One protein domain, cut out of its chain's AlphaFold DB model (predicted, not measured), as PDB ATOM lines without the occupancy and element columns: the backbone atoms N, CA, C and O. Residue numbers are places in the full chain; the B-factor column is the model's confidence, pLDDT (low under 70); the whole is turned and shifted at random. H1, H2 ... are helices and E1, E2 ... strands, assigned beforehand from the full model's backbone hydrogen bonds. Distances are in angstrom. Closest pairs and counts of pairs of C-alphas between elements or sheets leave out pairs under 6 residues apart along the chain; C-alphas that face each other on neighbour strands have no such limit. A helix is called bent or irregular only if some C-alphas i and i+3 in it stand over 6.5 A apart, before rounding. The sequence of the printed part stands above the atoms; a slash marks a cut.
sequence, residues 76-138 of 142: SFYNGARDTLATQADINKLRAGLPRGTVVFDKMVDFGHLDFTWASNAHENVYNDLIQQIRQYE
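AT A GLANCE: This is residues 76 to 138 of the 142 residues of an uncharacterized protein of Phytophthora fragariae (UniProt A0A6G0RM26). A flat model: a ribbon of two parallel strands, E1 and E2, runs through the middle, with helix H1 on one side and the longer helix H3 on the other, both running back the opposite way to the strands. Short H2 lies on the same side of the strands as H3, near the level of their last residues, and makes a corner with H3; residues 96 to 101, around the turn from H1 into E2, stick out. The printed part has 63 residues, with three named helices and two named strands in the order E1, H1, E2, H2, H3; the class is mixed, helices and strands. It is only just compact, close to loose, with a radius of gyration of the C-alphas of 12.3 A and spans of 34 by 32 by 12 A.

IN THESE COORDINATES: Strand E1, residues 76 to 80, begins at C-alpha 76 (52.594, -9.151, -9.044). Strand E2, residues 103 to 109, is 16.7 A long. Helix H1, residues 88 to 97, is 14.4 A long, and H2 holds residues 115 to 118. Helix H3, residues 122 to 137, is 21.7 A long and ends at C-alpha 137 (62.866, -13.564, -11.526); it is irregular, with C-alphas 125 and 128 7.1 A apart.

HOW THE PARTS SIT: E1 and E2 are parallel at 19 degrees, with N 77 and O 105 2.8 A apart and N 107 and O 77 2.9 A apart, within hydrogen-bond range. E1, H1, E2 form a strand-helix-strand unit, two parallel neighbour strands with a helix between, with a right-handed crossover. The closest C-alphas of E1 and H1 are those of Asn 79 and Gln 88, 7.4 A; of E2 and H3, those of Val 109 and Asn 125, 7.0 A. H2 and H3 only just touch, only at the corner, with 3 pairs of C-alphas within 8 A, the closest Phe 116 and Ala 122 at 5.8 A. H1 is apart from H2 and H3. Every O i to N i+4 pair of H1 is within hydrogen-bond range, and 10 of 12 in H3; H2 is too short for such a pair.

THE WHOLE: The two farthest C-alphas, of Pro 99 and Ser 120, are 34.1 A apart. The printed part has no cut and no long link. Its mean pLDDT is 95.8, and no printed residue is under 70.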
ATOM      1  N   SER A  76      53.178  -8.315 -10.089       93.38
ATOM      2  CA  SER A  76      52.594  -9.151  -9.044       93.38
ATOM      3  C   SER A  76      51.546  -8.349  -8.301       93.38
ATOM      4  O   SER A  76      51.790  -7.201  -7.937       93.38
ATOM      5  N   PHE A  77      50.364  -8.930  -8.131       95.38
ATOM      6  CA  PHE A  77      49.203  -8.264  -7.557       95.38
ATOM      7  C   PHE A  77      48.939  -8.816  -6.155       95.38
ATOM      8  O   PHE A  77      48.822 -10.026  -5.960       95.38
ATOM      9  N   TYR A  78      48.826  -7.904  -5.192       96.94
ATOM     10  CA  TYR A  78      48.348  -8.176  -3.843       96.94
ATOM     11  C   TYR A  78      47.108  -7.314  -3.614       96.94
ATOM     12  O   TYR A  78      47.188  -6.093  -3.704       96.94
ATOM     13  N   ASN A  79      45.971  -7.956  -3.359       97.25
ATOM     14  CA  ASN A  79      44.665  -7.300  -3.284       97.25
ATOM     15  C   ASN A  79      44.068  -7.476  -1.887       97.25
ATOM     16  O   ASN A  79      44.124  -8.572  -1.323       97.25
ATOM     17  N   GLY A  80      43.486  -6.412  -1.332       97.75
ATOM     18  CA  GLY A  80      42.877  -6.438  -0.004       97.75
ATOM     19  C   GLY A  80      41.377  -6.693  -0.079       97.75
ATOM     20  O   GLY A  80      40.657  -5.948  -0.737       97.75
ATOM     21  N   ALA A  81      40.877  -7.717   0.615       97.56
ATOM     22  CA  ALA A  81      39.444  -8.017   0.671       97.56
ATOM     23  C   ALA A  81      38.621  -6.893   1.322       97.56
ATOM     24  O   ALA A  81      37.431  -6.755   1.039       97.56
ATOM     25  N   ARG A  82      39.263  -6.090   2.178       97.94
ATOM     26  CA  ARG A  82      38.677  -4.947   2.885       97.94
ATOM     27  C   ARG A  82      39.267  -3.616   2.406       97.94
ATOM     28  O   ARG A  82      39.121  -2.607   3.094       97.94
ATOM     29  N   ASP A  83      39.960  -3.600   1.264       98.00
ATOM     30  CA  ASP A  83      40.540  -2.376   0.712       98.00
ATOM     31  C   ASP A  83      39.447  -1.500   0.083       98.00
ATOM     32  O   ASP A  83      38.792  -1.867  -0.896       98.00
ATOM     33  N   THR A  84      39.237  -0.328   0.679       97.81
ATOM     34  CA  THR A  84      38.251   0.660   0.234       97.81
ATOM     35  C   THR A  84      38.809   1.654  -0.784       97.81
ATOM     36  O   THR A  84      38.028   2.394  -1.373       97.81
ATOM     37  N   LEU A  85      40.133   1.705  -0.982       98.31
ATOM     38  CA  LEU A  85      40.794   2.589  -1.947       98.31
ATOM     39  C   LEU A  85      41.111   1.844  -3.244       98.31
ATOM     40  O   LEU A  85      40.693   2.268  -4.318       98.31
ATOM     41  N   ALA A  86      41.797   0.707  -3.154       97.56
ATOM     42  CA  ALA A  86      42.042  -0.180  -4.286       97.56
ATOM     43  C   ALA A  86      40.992  -1.298  -4.300       97.56
ATOM     44  O   ALA A  86      41.272  -2.453  -3.986       97.56
ATOM     45  N   THR A  87      39.751  -0.942  -4.645       97.56
ATOM     46  CA  THR A  87      38.640  -1.900  -4.616       97.56
ATOM     47  C   THR A  87      38.828  -3.026  -5.634       97.56
ATOM     48  O   THR A  87      39.433  -2.854  -6.698       97.56
ATOM     49  N   GLN A  88      38.212  -4.183  -5.371       95.81
ATOM     50  CA  GLN A  88      38.246  -5.311  -6.305       95.81
ATOM     51  C   GLN A  88      37.694  -4.948  -7.695       95.81
ATOM     52  O   GLN A  88      38.162  -5.472  -8.708       95.81
ATOM     53  N   ALA A  89      36.713  -4.043  -7.764       97.06
ATOM     54  CA  ALA A  89      36.151  -3.582  -9.028       97.06
ATOM     55  C   ALA A  89      37.193  -2.827  -9.868       97.06
ATOM     56  O   ALA A  89      37.301  -3.068 -11.072       97.06
ATOM     57  N   ASP A  90      37.988  -1.961  -9.245       97.56
ATOM     58  CA  ASP A  90      39.003  -1.173  -9.946       97.56
ATOM     59  C   ASP A  90      40.230  -2.012 -10.303       97.56
ATOM     60  O   ASP A  90      40.734  -1.911 -11.423       97.56
ATOM     61  N   ILE A  91      40.628  -2.944  -9.434       95.88
ATOM     62  CA  ILE A  91      41.661  -3.944  -9.744       95.88
ATOM     63  C   ILE A  91      41.249  -4.795 -10.954       95.88
ATOM     64  O   ILE A  91      42.067  -5.064 -11.834       95.88
ATOM     65  N   ASN A  92      39.978  -5.199 -11.050       95.50
ATOM     66  CA  ASN A  92      39.489  -5.970 -12.194       95.50
ATOM     67  C   ASN A  92      39.541  -5.164 -13.499       95.50
ATOM     68  O   ASN A  92      39.947  -5.707 -14.528       95.50
ATOM     69  N   LYS A  93      39.187  -3.872 -13.460       96.81
ATOM     70  CA  LYS A  93      39.337  -2.971 -14.617       96.81
ATOM     71  C   LYS A  93      40.804  -2.819 -15.014       96.81
ATOM     72  O   LYS A  93      41.119  -2.936 -16.196       96.81
ATOM     73  N   LEU A  94      41.700  -2.619 -14.043       94.06
ATOM     74  CA  LEU A  94      43.143  -2.538 -14.278       94.06
ATOM     75  C   LEU A  94      43.656  -3.816 -14.950       94.06
ATOM     76  O   LEU A  94      44.305  -3.741 -15.989       94.06
ATOM     77  N   ARG A  95      43.301  -4.991 -14.412       92.94
ATOM     78  CA  ARG A  95      43.714  -6.295 -14.950       92.94
ATOM     79  C   ARG A  95      43.235  -6.500 -16.388       92.94
ATOM     80  O   ARG A  95      43.994  -7.005 -17.208       92.94
ATOM     81  N   ALA A  96      42.013  -6.079 -16.711       93.94
ATOM     82  CA  ALA A  96      41.472  -6.167 -18.067       93.94
ATOM     83  C   ALA A  96      42.220  -5.278 -19.081       93.94
ATOM     84  O   ALA A  96      42.227  -5.588 -20.271       93.94
ATOM     85  N   GLY A  97      42.856  -4.196 -18.618       92.81
ATOM     86  CA  GLY A  97      43.671  -3.305 -19.447       92.81
ATOM     87  C   GLY A  97      45.114  -3.773 -19.663       92.81
ATOM     88  O   GLY A  97      45.809  -3.211 -20.511       92.81
ATOM     89  N   LEU A  98      45.583  -4.782 -18.923       91.06
ATOM     90  CA  LEU A  98      46.950  -5.282 -19.044       91.06
ATOM     91  C   LEU A  98      47.081  -6.312 -20.178       91.06
ATOM     92  O   LEU A  98      46.199  -7.157 -20.361       91.06
ATOM     93  N   PRO A  99      48.205  -6.315 -20.921       91.38
ATOM     94  CA  PRO A  99      48.509  -7.394 -21.852       91.38
ATOM     95  C   PRO A  99      48.495  -8.762 -21.157       91.38
ATOM     96  O   PRO A  99      48.878  -8.894 -19.988       91.38
ATOM     97  N   ARG A 100      48.105  -9.812 -21.887       86.81
ATOM     98  CA  ARG A 100      48.134 -11.188 -21.365       86.81
ATOM     99  C   ARG A 100      49.544 -11.564 -20.901       86.81
ATOM    100  O   ARG A 100      50.520 -11.233 -21.564       86.81
ATOM    101  N   GLY A 101      49.631 -12.268 -19.773       86.12
ATOM    102  CA  GLY A 101      50.906 -12.700 -19.190       86.12
ATOM    103  C   GLY A 101      51.662 -11.621 -18.405       86.12
ATOM    104  O   GLY A 101      52.725 -11.917 -17.872       86.12
ATOM    105  N   THR A 102      51.124 -10.398 -18.292       90.62
ATOM    106  CA  THR A 102      51.734  -9.329 -17.476       90.62
ATOM    107  C   THR A 102      51.687  -9.667 -15.985       90.62
ATOM    108  O   THR A 102      52.677  -9.482 -15.284       90.62
ATOM    109  N   VAL A 103      50.549 -10.171 -15.496       92.88
ATOM    110  CA  VAL A 103      50.376 -10.547 -14.085       92.88
ATOM    111  C   VAL A 103      50.864 -11.980 -13.883       92.88
ATOM    112  O   VAL A 103      50.266 -12.910 -14.422       92.88
ATOM    113  N   VAL A 104      51.952 -12.155 -13.133       92.81
ATOM    114  CA  VAL A 104      52.575 -13.472 -12.873       92.81
ATOM    115  C   VAL A 104      52.230 -14.054 -11.511       92.81
ATOM    116  O   VAL A 104      52.416 -15.245 -11.279       92.81
ATOM    117  N   PHE A 105      51.716 -13.217 -10.617       95.00
ATOM    118  CA  PHE A 105      51.285 -13.600  -9.287       95.00
ATOM    119  C   PHE A 105      50.093 -12.740  -8.890       95.00
ATOM    120  O   PHE A 105      50.085 -11.538  -9.156       95.00
ATOM    121  N   ASP A 106      49.095 -13.354  -8.267       95.44
ATOM    122  CA  ASP A 106      47.865 -12.688  -7.856       95.44
ATOM    123  C   ASP A 106      47.380 -13.315  -6.550       95.44
ATOM    124  O   ASP A 106      47.070 -14.510  -6.505       95.44
ATOM    125  N   LYS A 107      47.364 -12.527  -5.474       96.75
ATOM    126  CA  LYS A 107      46.963 -12.982  -4.142       96.75
ATOM    127  C   LYS A 107      45.964 -12.016  -3.534       96.75
ATOM    128  O   LYS A 107      46.208 -10.815  -3.452       96.75
ATOM    129  N   MET A 108      44.857 -12.566  -3.053       97.12
ATOM    130  CA  MET A 108      43.895 -11.843  -2.234       97.12
ATOM    131  C   MET A 108      44.169 -12.135  -0.758       97.12
ATOM    132  O   MET A 108      44.337 -13.291  -0.372       97.12
ATOM    133  N   VAL A 109      44.233 -11.084   0.052       97.44
ATOM    134  CA  VAL A 109      44.501 -11.136   1.494       97.44
ATOM    135  C   VAL A 109      43.390 -10.373   2.210       97.44
ATOM    136  O   VAL A 109      42.879  -9.391   1.675       97.44
ATOM    137  N   ASP A 110      43.001 -10.789   3.414       97.75
ATOM    138  CA  ASP A 110      41.994 -10.084   4.222       97.75
ATOM    139  C   ASP A 110      42.540  -8.799   4.878       97.75
ATOM    140  O   ASP A 110      42.570  -8.639   6.098       97.75
ATOM    141  N   PHE A 111      43.030  -7.885   4.043       98.19
ATOM    142  CA  PHE A 111      43.688  -6.630   4.398       98.19
ATOM    143  C   PHE A 111      42.843  -5.431   3.949       98.19
ATOM    144  O   PHE A 111      42.170  -5.483   2.915       98.19
ATOM    145  N   GLY A 112      42.881  -4.353   4.732       98.06
ATOM    146  CA  GLY A 112      42.566  -3.000   4.274       98.06
ATOM    147  C   GLY A 112      43.766  -2.356   3.571       98.06
ATOM    148  O   GLY A 112      44.845  -2.939   3.501       98.06
ATOM    149  N   HIS A 113      43.602  -1.128   3.076       97.94
ATOM    150  CA  HIS A 113      44.638  -0.477   2.261       97.94
ATOM    151  C   HIS A 113      45.990  -0.328   2.980       97.94
ATOM    152  O   HIS A 113      47.048  -0.596   2.417       97.94
ATOM    153  N   LEU A 114      45.955   0.075   4.251       98.25
ATOM    154  CA  LEU A 114      47.160   0.317   5.051       98.25
ATOM    155  C   LEU A 114      47.753  -0.970   5.641       98.25
ATOM    156  O   LEU A 114      48.907  -0.982   6.065       98.25
ATOM    157  N   ASP A 115      47.001  -2.071   5.641       98.38
ATOM    158  CA  ASP A 115      47.464  -3.338   6.210       98.38
ATOM    159  C   ASP A 115      48.646  -3.909   5.403       98.38
ATOM    160  O   ASP A 115      49.519  -4.566   5.966       98.38
ATOM    161  N   PHE A 116      48.755  -3.584   4.108       98.06
ATOM    162  CA  PHE A 116      49.888  -3.985   3.264       98.06
ATOM    163  C   PHE A 116      51.240  -3.443   3.727       98.06
ATOM    164  O   PHE A 116      52.263  -4.027   3.375       98.06
ATOM    165  N   THR A 117      51.257  -2.350   4.494       97.25
ATOM    166  CA  THR A 117      52.481  -1.743   5.026       97.25
ATOM    167  C   THR A 117      52.577  -1.856   6.546       97.25
ATOM    168  O   THR A 117      53.683  -2.009   7.068       97.25
ATOM    169  N   TRP A 118      51.450  -1.796   7.262       97.56
ATOM    170  CA  TRP A 118      51.424  -1.647   8.724       97.56
ATOM    171  C   TRP A 118      50.834  -2.826   9.493       97.56
ATOM    172  O   TRP A 118      50.968  -2.856  10.720       97.56
ATOM    173  N   ALA A 119      50.210  -3.807   8.836       98.06
ATOM    174  CA  ALA A 119      49.719  -4.969   9.565       98.06
ATOM    175  C   ALA A 119      50.891  -5.763  10.155       98.06
ATOM    176  O   ALA A 119      51.888  -6.046   9.486       98.06
ATOM    177  N   SER A 120      50.756  -6.184  11.413       98.06
ATOM    178  CA  SER A 120      51.780  -6.978  12.106       98.06
ATOM    179  C   SER A 120      52.087  -8.300  11.388       98.06
ATOM    180  O   SER A 120      53.218  -8.788  11.418       98.06
ATOM    181  N   ASN A 121      51.102  -8.848  10.677       97.94
ATOM    182  CA  ASN A 121      51.206 -10.065   9.876       97.94
ATOM    183  C   ASN A 121      51.428  -9.804   8.369       97.94
ATOM    184  O   ASN A 121      51.326 -10.739   7.571       97.94
ATOM    185  N   ALA A 122      51.761  -8.576   7.943       98.12
ATOM    186  CA  ALA A 122      52.067  -8.273   6.537       98.12
ATOM    187  C   ALA A 122      53.265  -9.082   6.013       98.12
ATOM    188  O   ALA A 122      53.297  -9.491   4.852       98.12
ATOM    189  N   HIS A 123      54.223  -9.392   6.889       97.75
ATOM    190  CA  HIS A 123      55.393 -10.184   6.528       97.75
ATOM    191  C   HIS A 123      55.043 -11.607   6.068       97.75
ATOM    192  O   HIS A 123      55.573 -12.075   5.060       97.75
ATOM    193  N   GLU A 124      54.099 -12.258   6.748       97.62
ATOM    194  CA  GLU A 124      53.627 -13.608   6.418       97.62
ATOM    195  C   GLU A 124      52.776 -13.607   5.150       97.62
ATOM    196  O   GLU A 124      52.858 -14.521   4.333       97.62
ATOM    197  N   ASN A 125      51.956 -12.568   4.979       97.69
ATOM    198  CA  ASN A 125      50.937 -12.542   3.937       97.69
ATOM    199  C   ASN A 125      51.406 -11.908   2.624       97.69
ATOM    200  O   ASN A 125      50.825 -12.211   1.581       97.69
ATOM    201  N   VAL A 126      52.440 -11.065   2.655       97.62
ATOM    202  CA  VAL A 126      52.905 -10.284   1.499       97.62
ATOM    203  C   VAL A 126      54.413 -10.423   1.314       97.62
ATOM    204  O   VAL A 126      54.868 -10.851   0.255       97.62
ATOM    205  N   TYR A 127      55.213 -10.076   2.325       97.75
ATOM    206  CA  TYR A 127      56.652  -9.868   2.109       97.75
ATOM    207  C   TYR A 127      57.411 -11.164   1.808       97.75
ATOM    208  O   TYR A 127      58.280 -11.172   0.938       97.75
ATOM    209  N   ASN A 128      57.063 -12.270   2.467       97.88
ATOM    210  CA  ASN A 128      57.695 -13.565   2.204       97.88
ATOM    211  C   ASN A 128      57.460 -14.045   0.763       97.88
ATOM    212  O   ASN A 128      58.389 -14.548   0.126       97.88
ATOM    213  N   ASP A 129      56.251 -13.860   0.233       96.94
ATOM    214  CA  ASP A 129      55.916 -14.205  -1.152       96.94
ATOM    215  C   ASP A 129      56.609 -13.253  -2.136       96.94
ATOM    216  O   ASP A 129      57.128 -13.688  -3.165       96.94
ATOM    217  N   LEU A 130      56.680 -11.959  -1.809       95.94
ATOM    218  CA  LEU A 130      57.371 -10.955  -2.618       95.94
ATOM    219  C   LEU A 130      58.867 -11.275  -2.755       95.94
ATOM    220  O   LEU A 130      59.400 -11.265  -3.863       95.94
ATOM    221  N   ILE A 131      59.540 -11.614  -1.652       97.12
ATOM    222  CA  ILE A 131      60.962 -11.985  -1.658       97.12
ATOM    223  C   ILE A 131      61.193 -13.244  -2.503       97.12
ATOM    224  O   ILE A 131      62.167 -13.307  -3.256       97.12
ATOM    225  N   GLN A 132      60.307 -14.240  -2.414       96.44
ATOM    226  CA  GLN A 132      60.397 -15.446  -3.243       96.44
ATOM    227  C   GLN A 132      60.274 -15.122  -4.733       96.44
ATOM    228  O   GLN A 132      61.063 -15.620  -5.534       96.44
ATOM    229  N   GLN A 133      59.345 -14.244  -5.102       94.44
ATOM    230  CA  GLN A 133      59.161 -13.822  -6.490       94.44
ATOM    231  C   GLN A 133      60.357 -13.030  -7.019       94.44
ATOM    232  O   GLN A 133      60.801 -13.277  -8.138       94.44
ATOM    233  N   ILE A 134      60.926 -12.131  -6.210       93.69
ATOM    234  CA  ILE A 134      62.161 -11.422  -6.568       93.69
ATOM    235  C   ILE A 134      63.258 -12.442  -6.874       93.69
ATOM    236  O   ILE A 134      63.810 -12.419  -7.968       93.69
ATOM    237  N   ARG A 135      63.500 -13.406  -5.979       95.19
ATOM    238  CA  ARG A 135      64.503 -14.467  -6.192       95.19
ATOM    239  C   ARG A 135      64.211 -15.332  -7.419       95.19
ATOM    240  O   ARG A 135      65.134 -15.806  -8.073       95.19
ATOM    241  N   GLN A 136      62.938 -15.564  -7.735       93.00
ATOM    242  CA  GLN A 136      62.536 -16.355  -8.896       93.00
ATOM    243  C   GLN A 136      62.875 -15.656 -10.217       93.00
ATOM    244  O   GLN A 136      63.252 -16.333 -11.177       93.00
ATOM    245  N   TYR A 137      62.723 -14.333 -10.285       89.62
ATOM    246  CA  TYR A 137      62.866 -13.564 -11.526       89.62
ATOM    247  C   TYR A 137      64.142 -12.720 -11.605       89.62
ATOM    248  O   TYR A 137      64.441 -12.186 -12.675       89.62
ATOM    249  N   GLU A 138      64.915 -12.624 -10.526       89.81
ATOM    250  CA  GLU A 138      66.225 -11.976 -10.519       89.81
ATOM    251  C   GLU A 138      67.143 -12.597 -11.584       89.81
ATOM    252  O   GLU A 138      67.241 -13.817 -11.730       89.81
TER     253      GLU A 138